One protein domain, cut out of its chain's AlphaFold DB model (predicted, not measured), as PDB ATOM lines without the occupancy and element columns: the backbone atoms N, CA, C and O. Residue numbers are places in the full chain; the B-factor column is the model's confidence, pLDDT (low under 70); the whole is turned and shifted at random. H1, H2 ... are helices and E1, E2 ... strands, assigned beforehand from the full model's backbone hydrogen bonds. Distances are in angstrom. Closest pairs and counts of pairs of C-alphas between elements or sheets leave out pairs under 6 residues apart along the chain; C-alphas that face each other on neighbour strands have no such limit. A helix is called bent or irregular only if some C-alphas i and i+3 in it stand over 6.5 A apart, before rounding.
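AT A GLANCE: This is residues 3 to 99 of the 251 residues of an uncharacterized protein of Exidia glandulosa HHB12029 (UniProt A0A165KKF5). One small sheet of three strands makes a wall with one face bare, and over its other face comes a helical hairpin, H1 and H2, with H1 on the sheet and H2 only grazing it. H3 packs on H2, and the short H4 stands across the last part of H1. The printed part has 97 residues, with four named helices and three named strands in the order E1 H1 H2 E2 H3 H4 E3. The mixed sheet runs E1 E3 E2, and the class is mixed, helices and strands. The whole is compact, with a radius of gyration of the C-alphas of 12.6 A and spans of 34 by 28 by 19 A.

IN THESE COORDINATES: Find C-alpha 3 at (99.072, 114.869, 143.310); there E1 begins and runs over residues 3 to 7. H1, residues 8 to 21, follows and is 23.5 A long; it is irregular, with C-alphas 9 and 12 standing 7.3 A apart. Look next at C-alpha 25, at (123.194, 101.852, 139.660), from which H2 runs 30.5 A over residues 25 to 45. E2 is residues 50 to 55, 15.9 A long; H3 is residues 63 to 71, 12.4 A; H4 is residues 76 to 83, 10.3 A. E3, residues 90 to 95, is 15.8 A long and ends at C-alpha 95, at (107.202, 123.316, 137.351).

HOW THE PARTS SIT: Begin at E3, the inner strand. E1 is its parallel neighbour, with N 6 and O 93 at 2.9 A; E2 is its antiparallel neighbour, with N 53 and O 92 at 2.8 A. H1 is on one face of the sheet, giving two layers, helices on one face of a sheet. Its height over the sheet is 11.1 A, and it lies over E1, only just slantwise to the strands at 32 degrees on the local plane. H1 and H2 form a helical hairpin and touch, closest at the C-alphas of Ala 12 and Arg 32, 5.2 A, at a shallow tilt of 28 degrees, opposite ways. H2 only grazes the sheet, with residues 39 to 43. H2 and H3 touch, closest at the C-alphas of Asn 38 and Pro 64, 4.9 A; their shallow tilt of 33 degrees, opposite ways, is only just short of steep. H1 touches H4 with residues 15 to 19 alone, closest at the C-alphas of Pro 18 and Ala 82, 5.4 A, about perpendicular at 87 degrees. H1 and H3 are apart. In H2, H3 and H4 every O i to N i+4 pair is within hydrogen-bond range; in H1 4 of 10 are, beside 6 of 11 O i to N i+3 pairs.

THE WHOLE: Look at His 21 and Ile 47 for the two C-alphas farthest apart, 35.9 A. The printed part has no cut and no long link. The mean pLDDT of the printed part is 95.9, and no printed residue is under 70.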
ATOM      1  N   THR A   3      98.564 113.746 144.113       96.81
ATOM      2  CA  THR A   3      99.072 114.869 143.310       96.81
ATOM      3  C   THR A   3     100.422 115.295 143.857       96.81
ATOM      4  O   THR A   3     100.530 115.579 145.046       96.81
ATOM      5  N   LEU A   4     101.438 115.337 142.999       96.75
ATOM      6  CA  LEU A   4     102.812 115.696 143.350       96.75
ATOM      7  C   LEU A   4     103.230 116.912 142.525       96.75
ATOM      8  O   LEU A   4     103.124 116.875 141.302       96.75
ATOM      9  N   SER A   5     103.685 117.984 143.178       97.00
ATOM     10  CA  SER A   5     104.184 119.199 142.518       97.00
ATOM     11  C   SER A   5     105.685 119.314 142.737       97.00
ATOM     12  O   SER A   5     106.116 119.423 143.881       97.00
ATOM     13  N   ILE A   6     106.476 119.250 141.665       97.19
ATOM     14  CA  ILE A   6     107.933 119.070 141.747       97.19
ATOM     15  C   ILE A   6     108.630 119.996 140.737       97.19
ATOM     16  O   ILE A   6     108.136 120.139 139.612       97.19
ATOM     17  N   PRO A   7     109.759 120.637 141.106       97.00
ATOM     18  CA  PRO A   7     110.565 121.406 140.162       97.00
ATOM     19  C   PRO A   7     111.203 120.496 139.109       97.00
ATOM     20  O   PRO A   7     111.559 119.353 139.398       97.00
ATOM     21  N   LEU A   8     111.397 121.010 137.895       96.31
ATOM     22  CA  LEU A   8     111.993 120.287 136.770       96.31
ATOM     23  C   LEU A   8     113.332 119.631 137.144       96.31
ATOM     24  O   LEU A   8     113.557 118.469 136.810       96.31
ATOM     25  N   SER A   9     114.166 120.337 137.910       96.31
ATOM     26  CA  SER A   9     115.449 119.848 138.435       96.31
ATOM     27  C   SER A   9     115.346 118.610 139.345       96.31
ATOM     28  O   SER A   9     116.282 117.815 139.404       96.31
ATOM     29  N   GLY A  10     114.211 118.403 140.024       97.38
ATOM     30  CA  GLY A  10     113.982 117.282 140.945       97.38
ATOM     31  C   GLY A  10     113.202 116.103 140.349       97.38
ATOM     32  O   GLY A  10     113.154 115.031 140.953       97.38
ATOM     33  N   VAL A  11     112.599 116.267 139.166       97.75
ATOM     34  CA  VAL A  11     111.700 115.257 138.573       97.75
ATOM     35  C   VAL A  11     112.403 113.930 138.314       97.75
ATOM     36  O   VAL A  11     111.849 112.877 138.630       97.75
ATOM     37  N   ALA A  12     113.617 113.952 137.757       97.94
ATOM     38  CA  ALA A  12     114.337 112.718 137.454       97.94
ATOM     39  C   ALA A  12     114.691 111.933 138.723       97.94
ATOM     40  O   ALA A  12     114.628 110.706 138.712       97.94
ATOM     41  N   LEU A  13     115.031 112.616 139.819       97.88
ATOM     42  CA  LEU A  13     115.366 111.960 141.080       97.88
ATOM     43  C   LEU A  13     114.135 111.274 141.675       97.88
ATOM     44  O   LEU A  13     114.182 110.073 141.924       97.88
ATOM     45  N   LEU A  14     113.012 111.988 141.774       97.75
ATOM     46  CA  LEU A  14     111.770 111.426 142.307       97.75
ATOM     47  C   LEU A  14     111.234 110.263 141.456       97.75
ATOM     48  O   LEU A  14     110.786 109.253 141.989       97.75
ATOM     49  N   LEU A  15     111.307 110.365 140.126       97.88
ATOM     50  CA  LEU A  15     110.849 109.285 139.247       97.88
ATOM     51  C   LEU A  15     111.750 108.042 139.279       97.88
ATOM     52  O   LEU A  15     111.319 106.980 138.831       97.88
ATOM     53  N   THR A  16     112.989 108.151 139.761       98.25
ATOM     54  CA  THR A  16     113.959 107.041 139.757       98.25
ATOM     55  C   THR A  16     114.296 106.512 141.143       98.25
ATOM     56  O   THR A  16     114.853 105.424 141.245       98.25
ATOM     57  N   GLU A  17     113.944 107.225 142.211       97.94
ATOM     58  CA  GLU A  17     114.180 106.792 143.589       97.94
ATOM     59  C   GLU A  17     113.569 105.406 143.880       97.94
ATOM     60  O   GLU A  17     114.323 104.529 144.317       97.94
ATOM     61  N   PRO A  18     112.299 105.105 143.530       97.75
ATOM     62  CA  PRO A  18     111.724 103.786 143.817       97.75
ATOM     63  C   PRO A  18     112.326 102.645 142.987       97.75
ATOM     64  O   PRO A  18     112.162 101.474 143.322       97.75
ATOM     65  N   LEU A  19     113.030 102.967 141.897       97.62
ATOM     66  CA  LEU A  19     113.697 101.986 141.040       97.62
ATOM     67  C   LEU A  19     115.049 101.524 141.589       97.62
ATOM     68  O   LEU A  19     115.592 100.544 141.081       97.62
ATOM     69  N   SER A  20     115.584 102.185 142.617       97.62
ATOM     70  CA  SER A  20     116.891 101.852 143.205       97.62
ATOM     71  C   SER A  20     116.999 100.437 143.765       97.62
ATOM     72  O   SER A  20     118.099  99.900 143.849       97.62
ATOM     73  N   HIS A  21     115.868  99.804 144.073       97.12
ATOM     74  CA  HIS A  21     115.816  98.417 144.531       97.12
ATOM     75  C   HIS A  21     115.682  97.390 143.396       97.12
ATOM     76  O   HIS A  21     115.826  96.197 143.639       97.12
ATOM     77  N   VAL A  22     115.367  97.830 142.173       97.06
ATOM     78  CA  VAL A  22     115.003  96.952 141.043       97.06
ATOM     79  C   VAL A  22     116.031  97.013 139.912       97.06
ATOM     80  O   VAL A  22     116.163  96.063 139.143       97.06
ATOM     81  N   VAL A  23     116.743  98.130 139.789       97.38
ATOM     82  CA  VAL A  23     117.612  98.450 138.655       97.38
ATOM     83  C   VAL A  23     119.028  98.723 139.157       97.38
ATOM     84  O   VAL A  23     119.210  99.294 140.230       97.38
ATOM     85  N   ASP A  24     120.038  98.334 138.380       97.69
ATOM     86  CA  ASP A  24     121.437  98.588 138.707       97.69
ATOM     87  C   ASP A  24     121.775 100.090 138.710       97.69
ATOM     88  O   ASP A  24     121.147 100.917 138.038       97.69
ATOM     89  N   GLY A  25     122.806 100.454 139.475       97.69
ATOM     90  CA  GLY A  25     123.194 101.852 139.660       97.69
ATOM     91  C   GLY A  25     123.579 102.561 138.357       97.69
ATOM     92  O   GLY A  25     123.246 103.734 138.185       97.69
ATOM     93  N   LEU A  26     124.221 101.861 137.414       97.88
ATOM     94  CA  LEU A  26     124.621 102.440 136.129       97.88
ATOM     95  C   LEU A  26     123.392 102.762 135.271       97.88
ATOM     96  O   LEU A  26     123.255 103.886 134.783       97.88
ATOM     97  N   THR A  27     122.461 101.818 135.144       97.88
ATOM     98  CA  THR A  27     121.199 102.033 134.427       97.88
ATOM     99  C   THR A  27     120.372 103.154 135.055       97.88
ATOM    100  O   THR A  27     119.789 103.959 134.329       97.88
ATOM    101  N   LEU A  28     120.366 103.290 136.387       98.12
ATOM    102  CA  LEU A  28     119.726 104.426 137.058       98.12
ATOM    103  C   LEU A  28     120.354 105.774 136.688       98.12
ATOM    104  O   LEU A  28     119.626 106.742 136.458       98.12
ATOM    105  N   VAL A  29     121.685 105.858 136.619       98.25
ATOM    106  CA  VAL A  29     122.391 107.082 136.203       98.25
ATOM    107  C   VAL A  29     122.026 107.448 134.762       98.25
ATOM    108  O   VAL A  29     121.659 108.596 134.496       98.25
ATOM    109  N   LEU A  30     122.034 106.470 133.849       98.38
ATOM    110  CA  LEU A  30     121.623 106.668 132.456       98.38
ATOM    111  C   LEU A  30     120.156 107.100 132.347       98.38
ATOM    112  O   LEU A  30     119.833 108.021 131.595       98.38
ATOM    113  N   LEU A  31     119.271 106.487 133.135       98.25
ATOM    114  CA  LEU A  31     117.852 106.824 133.153       98.25
ATOM    115  C   LEU A  31     117.620 108.258 133.641       98.25
ATOM    116  O   LEU A  31     116.841 108.992 133.034       98.25
ATOM    117  N   ARG A  32     118.317 108.684 134.702       98.38
ATOM    118  CA  ARG A  32     118.246 110.062 135.218       98.38
ATOM    119  C   ARG A  32     118.711 111.075 134.175       98.38
ATOM    120  O   ARG A  32     118.032 112.079 133.962       98.38
ATOM    121  N   ALA A  33     119.817 110.798 133.485       98.19
ATOM    122  CA  ALA A  33     120.313 111.653 132.408       98.19
ATOM    123  C   ALA A  33     119.315 111.741 131.235       98.19
ATOM    124  O   ALA A  33     119.008 112.836 130.753       98.19
ATOM    125  N   ALA A  34     118.751 110.605 130.814       98.25
ATOM    126  CA  ALA A  34     117.738 110.548 129.763       98.25
ATOM    127  C   ALA A  34     116.447 111.287 130.159       98.25
ATOM    128  O   ALA A  34     115.846 111.977 129.340       98.25
ATOM    129  N   LEU A  35     116.014 111.186 131.416       98.25
ATOM    130  CA  LEU A  35     114.860 111.926 131.925       98.25
ATOM    131  C   LEU A  35     115.101 113.434 131.905       98.25
ATOM    132  O   LEU A  35     114.283 114.159 131.345       98.25
ATOM    133  N   ASN A  36     116.224 113.894 132.460       97.69
ATOM    134  CA  ASN A  36     116.566 115.316 132.501       97.69
ATOM    135  C   ASN A  36     116.596 115.927 131.096       97.69
ATOM    136  O   ASN A  36     115.964 116.952 130.850       97.69
ATOM    137  N   THR A  37     117.269 115.267 130.152       97.69
ATOM    138  CA  THR A  37     117.345 115.729 128.757       97.69
ATOM    139  C   THR A  37     115.982 115.726 128.067       97.69
ATOM    140  O   THR A  37     115.613 116.713 127.430       97.69
ATOM    141  N   ASN A  38     115.191 114.659 128.217       97.62
ATOM    142  CA  ASN A  38     113.880 114.558 127.577       97.62
ATOM    143  C   ASN A  38     112.864 115.557 128.142       97.62
ATOM    144  O   ASN A  38     112.053 116.093 127.384       97.62
ATOM    145  N   PHE A  39     112.886 115.805 129.454       97.00
ATOM    146  CA  PHE A  39     112.028 116.808 130.077       97.00
ATOM    147  C   PHE A  39     112.463 118.226 129.704       97.00
ATOM    148  O   PHE A  39     111.601 119.011 129.318       97.00
ATOM    149  N   ALA A  40     113.764 118.534 129.712       95.06
ATOM    150  CA  ALA A  40     114.268 119.822 129.232       95.06
ATOM    151  C   ALA A  40     113.788 120.100 127.797       95.06
ATOM    152  O   ALA A  40     113.108 121.092 127.565       95.06
ATOM    153  N   GLN A  41     113.986 119.154 126.871       95.81
ATOM    154  CA  GLN A  41     113.505 119.277 125.487       95.81
ATOM    155  C   GLN A  41     111.983 119.428 125.367       95.81
ATOM    156  O   GLN A  41     111.494 120.041 124.416       95.81
ATOM    157  N   HIS A  42     111.215 118.809 126.267       95.62
ATOM    158  CA  HIS A  42     109.758 118.939 126.288       95.62
ATOM    159  C   HIS A  42     109.352 120.364 126.669       95.62
ATOM    160  O   HIS A  42     108.589 120.984 125.932       95.62
ATOM    161  N   PHE A  43     109.914 120.908 127.749       94.62
ATOM    162  CA  PHE A  43     109.640 122.279 128.186       94.62
ATOM    163  C   PHE A  43     110.214 123.335 127.233       94.62
ATOM    164  O   PHE A  43     109.567 124.344 126.994       94.62
ATOM    165  N   ASP A  44     111.334 123.075 126.560       93.50
ATOM    166  CA  ASP A  44     111.865 124.001 125.548       93.50
ATOM    167  C   ASP A  44     110.910 124.147 124.340       93.50
ATOM    168  O   ASP A  44     110.876 125.179 123.673       93.50
ATOM    169  N   ARG A  45     110.092 123.121 124.055       92.06
ATOM    170  CA  ARG A  45     109.055 123.161 123.003       92.06
ATOM    171  C   ARG A  45     107.727 123.738 123.486       92.06
ATOM    172  O   ARG A  45     106.917 124.173 122.666       92.06
ATOM    173  N   HIS A  46     107.475 123.695 124.789       89.62
ATOM    174  CA  HIS A  46     106.234 124.139 125.404       89.62
ATOM    175  C   HIS A  46     106.507 125.388 126.237       89.62
ATOM    176  O   HIS A  46     106.954 125.298 127.366       89.62
ATOM    177  N   ILE A  47     106.127 126.560 125.718       84.06
ATOM    178  CA  ILE A  47     106.328 127.888 126.346       84.06
ATOM    179  C   ILE A  47     105.684 128.007 127.754       84.06
ATOM    180  O   ILE A  47     105.838 129.003 128.453       84.06
ATOM    181  N   ARG A  48     104.932 126.997 128.202       83.25
ATOM    182  CA  ARG A  48     104.282 126.990 129.512       83.25
ATOM    183  C   ARG A  48     105.300 126.654 130.598       83.25
ATOM    184  O   ARG A  48     105.962 125.628 130.533       83.25
ATOM    185  N   CYS A  49     105.316 127.444 131.668       80.50
ATOM    186  CA  CYS A  49     106.163 127.193 132.841       80.50
ATOM    187  C   CYS A  49     105.703 125.985 133.683       80.50
ATOM    188  O   CYS A  49     106.297 125.685 134.716       80.50
ATOM    189  N   GLN A  50     104.609 125.318 133.300       89.12
ATOM    190  CA  GLN A  50     104.046 124.191 134.029       89.12
ATOM    191  C   GLN A  50     103.265 123.258 133.108       89.12
ATOM    192  O   GLN A  50     102.409 123.713 132.350       89.12
ATOM    193  N   ASP A  51     103.493 121.957 133.285       93.81
ATOM    194  CA  ASP A  51     102.709 120.887 132.673       93.81
ATOM    195  C   ASP A  51     102.266 119.865 133.728       93.81
ATOM    196  O   ASP A  51     102.920 119.652 134.755       93.81
ATOM    197  N   ILE A  52     101.115 119.241 133.472       95.94
ATOM    198  CA  ILE A  52     100.531 118.203 134.321       95.94
ATOM    199  C   ILE A  52     100.555 116.888 133.547       95.94
ATOM    200  O   ILE A  52      99.973 116.769 132.471       95.94
ATOM    201  N   PHE A  53     101.208 115.891 134.129       95.81
ATOM    202  CA  PHE A  53     101.354 114.554 133.587       95.81
ATOM    203  C   PHE A  53     100.543 113.569 134.423       95.81
ATOM    204  O   PHE A  53     100.810 113.360 135.604       95.81
ATOM    205  N   GLU A  54      99.552 112.937 133.807       96.56
ATOM    206  CA  GLU A  54      98.820 111.850 134.446       96.56
ATOM    207  C   GLU A  54      99.557 110.525 134.217       96.56
ATOM    208  O   GLU A  54      99.694 110.059 133.086       96.56
ATOM    209  N   LEU A  55     100.051 109.922 135.297       96.69
ATOM    210  CA  LEU A  55     100.751 108.642 135.278       96.69
ATOM    211  C   LEU A  55      99.782 107.533 135.687       96.69
ATOM    212  O   LEU A  55      99.284 107.498 136.817       96.69
ATOM    213  N   ARG A  56      99.526 106.605 134.760       95.50
ATOM    214  CA  ARG A  56      98.710 105.404 134.971       95.50
ATOM    215  C   ARG A  56      99.430 104.184 134.409       95.50
ATOM    216  O   ARG A  56      99.955 104.247 133.302       95.50
ATOM    217  N   GLY A  57      99.385 103.060 135.121       91.56
ATOM    218  CA  GLY A  57     100.018 101.814 134.672       91.56
ATOM    219  C   GLY A  57      99.380 101.205 133.421       91.56
ATOM    220  O   GLY A  57     100.069 100.571 132.632       91.56
ATOM    221  N   SER A  58      98.080 101.433 133.203       84.31
ATOM    222  CA  SER A  58      97.343 100.928 132.033       84.31
ATOM    223  C   SER A  58      97.424 101.829 130.800       84.31
ATOM    224  O   SER A  58      96.960 101.447 129.727       84.31
ATOM    225  N   VAL A  59      97.972 103.037 130.942       91.38
ATOM    226  CA  VAL A  59      98.052 104.028 129.868       91.38
ATOM    227  C   VAL A  59      99.511 104.205 129.478       91.38
ATOM    228  O   VAL A  59     100.412 104.093 130.309       91.38
ATOM    229  N   MET A  60      99.748 104.481 128.198       94.38
ATOM    230  CA  MET A  60     101.083 104.793 127.702       94.38
ATOM    231  C   MET A  60     101.663 105.993 128.472       94.38
ATOM    232  O   MET A  60     100.959 106.998 128.625       94.38
ATOM    233  N   PRO A  61     102.918 105.922 128.953       96.62
ATOM    234  CA  PRO A  61     103.493 107.011 129.721       96.62
ATOM    235  C   PRO A  61     103.639 108.274 128.865       96.62
ATOM    236  O   PRO A  61     103.745 108.194 127.633       96.62
ATOM    237  N   PRO A  62     103.712 109.453 129.503       96.81
ATOM    238  CA  PRO A  62     104.059 110.691 128.823       96.81
ATOM    239  C   PRO A  62     105.342 110.555 128.000       96.81
ATOM    240  O   PRO A  62     106.288 109.882 128.409       96.81
ATOM    241  N   LYS A  63     105.402 111.242 126.852       97.19
ATOM    242  CA  LYS A  63     106.517 111.138 125.893       97.19
ATOM    243  C   LYS A  63     107.917 111.260 126.523       97.19
ATOM    244  O   LYS A  63     108.768 110.465 126.126       97.19
ATOM    245  N   PRO A  64     108.188 112.187 127.468       97.69
ATOM    246  CA  PRO A  64     109.520 112.299 128.070       97.69
ATOM    247  C   PRO A  64     109.930 111.042 128.849       97.69
ATOM    248  O   PRO A  64     111.057 110.570 128.722       97.69
ATOM    249  N   ILE A  65     108.981 110.459 129.587       97.81
ATOM    250  CA  ILE A  65     109.165 109.232 130.372       97.81
ATOM    251  C   ILE A  65     109.287 108.023 129.442       97.81
ATOM    252  O   ILE A  65     110.189 107.208 129.608       97.81
ATOM    253  N   LEU A  66     108.426 107.940 128.421       97.50
ATOM    254  CA  LEU A  66     108.451 106.862 127.433       97.50
ATOM    255  C   LEU A  66     109.815 106.769 126.737       97.50
ATOM    256  O   LEU A  66     110.401 105.693 126.664       97.50
ATOM    257  N   LYS A  67     110.334 107.903 126.248       98.00
ATOM    258  CA  LYS A  67     111.645 107.967 125.590       98.00
ATOM    259  C   LYS A  67     112.771 107.533 126.520       98.00
ATOM    260  O   LYS A  67     113.604 106.736 126.106       98.00
ATOM    261  N   ALA A  68     112.773 108.022 127.761       98.12
ATOM    262  CA  ALA A  68     113.789 107.651 128.739       98.12
ATOM    263  C   ALA A  68     113.756 106.145 129.041       98.12
ATOM    264  O   ALA A  68     114.800 105.502 129.027       98.12
ATOM    265  N   GLY A  69     112.561 105.570 129.221       97.94
ATOM    266  CA  GLY A  69     112.383 104.131 129.424       97.94
ATOM    267  C   GLY A  69     112.911 103.297 128.254       97.94
ATOM    268  O   GLY A  69     113.593 102.300 128.479       97.94
ATOM    269  N   PHE A  70     112.685 103.736 127.009       97.88
ATOM    270  CA  PHE A  70     113.251 103.080 125.825       97.88
ATOM    271  C   PHE A  70     114.781 103.128 125.784       97.88
ATOM    272  O   PHE A  70     115.394 102.124 125.425       97.88
ATOM    273  N   THR A  71     115.400 104.248 126.173       97.75
ATOM    274  CA  THR A  71     116.867 104.396 126.197       97.75
ATOM    275  C   THR A  71     117.535 103.350 127.087       97.75
ATOM    276  O   THR A  71     118.557 102.792 126.706       97.75
ATOM    277  N   VAL A  72     116.938 103.049 128.241       97.81
ATOM    278  CA  VAL A  72     117.473 102.070 129.202       97.81
ATOM    279  C   VAL A  72     116.771 100.708 129.158       97.81
ATOM    280  O   VAL A  72     117.038  99.845 129.984       97.81
ATOM    281  N   ARG A  73     115.873 100.500 128.187       97.50
ATOM    282  CA  ARG A  73     115.105  99.258 127.981       97.50
ATOM    283  C   ARG A  73     114.289  98.808 129.209       97.50
ATOM    284  O   ARG A  73     114.076  97.615 129.404       97.50
ATOM    285  N   ILE A  74     113.782  99.753 130.005       97.44
ATOM    286  CA  ILE A  74     112.902  99.463 131.148       97.44
ATOM    287  C   ILE A  74     111.441  99.497 130.698       97.44
ATOM    288  O   ILE A  74     110.973 100.459 130.085       97.44
ATOM    289  N   LEU A  75     110.695  98.446 131.046       97.06
ATOM    290  CA  LEU A  75     109.258  98.372 130.796       97.06
ATOM    291  C   LEU A  75     108.498  99.370 131.678       97.06
ATOM    292  O   LEU A  75     108.722  99.457 132.887       97.06
ATOM    293  N   TRP A  76     107.535 100.079 131.081       97.12
ATOM    294  CA  TRP A  76     106.706 101.044 131.809       97.12
ATOM    295  C   TRP A  76     105.926 100.408 132.962       97.12
ATOM    296  O   TRP A  76     105.801 101.024 134.010       97.12
ATOM    297  N   SER A  77     105.431  99.180 132.802       96.75
ATOM    298  CA  SER A  77     104.718  98.465 133.865       96.75
ATOM    299  C   SER A  77     105.598  98.249 135.097       96.75
ATOM    300  O   SER A  77     105.173  98.557 136.207       96.75
ATOM    301  N   THR A  78     106.838  97.790 134.906       97.06
ATOM    302  CA  THR A  78     107.824  97.620 135.985       97.06
ATOM    303  C   THR A  78     108.110  98.948 136.674       97.06
ATOM    304  O   THR A  78     108.081  99.033 137.901       97.06
ATOM    305  N   TRP A  79     108.315 100.006 135.887       97.62
ATOM    306  CA  TRP A  79     108.572 101.338 136.421       97.62
ATOM    307  C   TRP A  79     107.377 101.902 137.195       97.62
ATOM    308  O   TRP A  79     107.521 102.355 138.329       97.62
ATOM    309  N   PHE A  80     106.175 101.824 136.633       97.62
ATOM    310  CA  PHE A  80     104.968 102.311 137.285       97.62
ATOM    311  C   PHE A  80     104.651 101.533 138.565       97.62
ATOM    312  O   PHE A  80     104.256 102.148 139.550       97.62
ATOM    313  N   ASN A  81     104.864 100.215 138.587       97.44
ATOM    314  CA  ASN A  81     104.663  99.405 139.790       97.44
ATOM    315  C   ASN A  81     105.618  99.811 140.922       97.44
ATOM    316  O   ASN A  81     105.206  99.814 142.077       97.44
ATOM    317  N   ALA A  82     106.856 100.204 140.601       97.38
ATOM    318  CA  ALA A  82     107.780 100.758 141.590       97.38
ATOM    319  C   ALA A  82     107.320 102.138 142.101       97.38
ATOM    320  O   ALA A  82     107.383 102.407 143.296       97.38
ATOM    321  N   LEU A  83     106.808 103.001 141.213       96.75
ATOM    322  CA  LEU A  83     106.304 104.338 141.569       96.75
ATOM    323  C   LEU A  83     104.998 104.306 142.374       96.75
ATOM    324  O   LEU A  83     104.782 105.134 143.255       96.75
ATOM    325  N   SER A  84     104.096 103.385 142.042       97.19
ATOM    326  CA  SER A  84     102.789 103.228 142.671       97.19
ATOM    327  C   SER A  84     102.499 101.743 142.891       97.19
ATOM    328  O   SER A  84     101.734 101.147 142.126       97.19
ATOM    329  N   PRO A  85     103.026 101.142 143.974       96.38
ATOM    330  CA  PRO A  85     102.739  99.745 144.316       96.38
ATOM    331  C   PRO A  85     101.238  99.479 144.496       96.38
ATOM    332  O   PRO A  85     100.748  98.378 144.277       96.38
ATOM    333  N   SER A  86     100.481 100.523 144.853       96.31
ATOM    334  CA  SER A  86      99.021 100.480 144.981       96.31
ATOM    335  C   SER A  86      98.258 100.434 143.646       96.31
ATOM    336  O   SER A  86      97.032 100.322 143.655       96.31
ATOM    337  N   GLY A  87      98.936 100.624 142.509       95.81
ATOM    338  CA  GLY A  87      98.319 100.747 141.185       95.81
ATOM    339  C   GLY A  87      97.505 102.033 140.976       95.81
ATOM    340  O   GLY A  87      96.887 102.221 139.926       95.81
ATOM    341  N   ARG A  88      97.477 102.941 141.960       97.06
ATOM    342  CA  ARG A  88      96.722 104.197 141.883       97.06
ATOM    343  C   ARG A  88      97.410 105.184 140.946       97.06
ATOM    344  O   ARG A  88      98.632 105.315 140.964       97.06
ATOM    345  N   ALA A  89      96.606 105.918 140.178       96.62
ATOM    346  CA  ALA A  89      97.089 106.988 139.315       96.62
ATOM    347  C   ALA A  89      97.781 108.102 140.124       96.62
ATOM    348  O   ALA A  89      97.283 108.509 141.186       96.62
ATOM    349  N   ILE A  90      98.887 108.606 139.579       97.56
ATOM    350  CA  ILE A  90      99.660 109.727 140.124       97.56
ATOM    351  C   ILE A  90      99.525 110.904 139.160       97.56
ATOM    352  O   ILE A  90      99.755 110.761 137.961       97.56
ATOM    353  N   LEU A  91      99.164 112.072 139.681       97.50
ATOM    354  CA  LEU A  91      99.158 113.320 138.933       97.50
ATOM    355  C   LEU A  91     100.456 114.074 139.228       97.50
ATOM    356  O   LEU A  91     100.632 114.626 140.314       97.50
ATOM    357  N   LEU A  92     101.373 114.070 138.268       97.44
ATOM    358  CA  LEU A  92     102.672 114.717 138.376       97.44
ATOM    359  C   LEU A  92     102.606 116.111 137.749       97.44
ATOM    360  O   LEU A  92     102.521 116.257 136.533       97.44
ATOM    361  N   LYS A  93     102.663 117.147 138.577       97.19
ATOM    362  CA  LYS A  93     102.728 118.550 138.171       97.19
ATOM    363  C   LYS A  93     104.188 118.994 138.188       97.19
ATOM    364  O   LYS A  93     104.795 119.101 139.250       97.19
ATOM    365  N   VAL A  94     104.748 119.238 137.007       96.81
ATOM    366  CA  VAL A  94     106.144 119.664 136.853       96.81
ATOM    367  C   VAL A  94     106.180 121.169 136.631       96.81
ATOM    368  O   VAL A  94     105.464 121.686 135.771       96.81
ATOM    369  N   VAL A  95     106.983 121.865 137.433       96.00
ATOM    370  CA  VAL A  95     107.202 123.316 137.351       96.00
ATOM    371  C   VAL A  95     108.576 123.568 136.744       96.00
ATOM    372  O   VAL A  95     109.561 123.042 137.255       96.00
ATOM    373  N   ASP A  96     108.657 124.377 135.687       94.75
ATOM    374  CA  ASP A  96     109.943 124.812 135.139       94.75
ATOM    375  C   ASP A  96     110.557 125.889 136.047       94.75
ATOM    376  O   ASP A  96     110.214 127.071 135.983       94.75
ATOM    377  N   ASP A  97     111.464 125.465 136.926       92.94
ATOM    378  CA  ASP A  97     112.192 126.330 137.853       92.94
ATOM    379  C   ASP A  97     113.255 127.192 137.151       92.94
ATOM    380  O   ASP A  97     113.746 128.158 137.740       92.94
ATOM    381  N   ARG A  98     113.574 126.919 135.876       89.00
ATOM    382  CA  ARG A  98     114.499 127.741 135.076       89.00
ATOM    383  C   ARG A  98     113.896 129.107 134.762       89.00
ATOM    384  O   ARG A  98     114.600 130.106 134.833       89.00
ATOM    385  N   ALA A  99     112.588 129.161 134.498       82.75
ATOM    386  CA  ALA A  99     111.869 130.411 134.238       82.75
ATOM    387  C   ALA A  99     111.790 131.320 135.479       82.75
ATOM    388  O   ALA A  99     111.723 132.540 135.353       82.75
TER     389      ALA A  99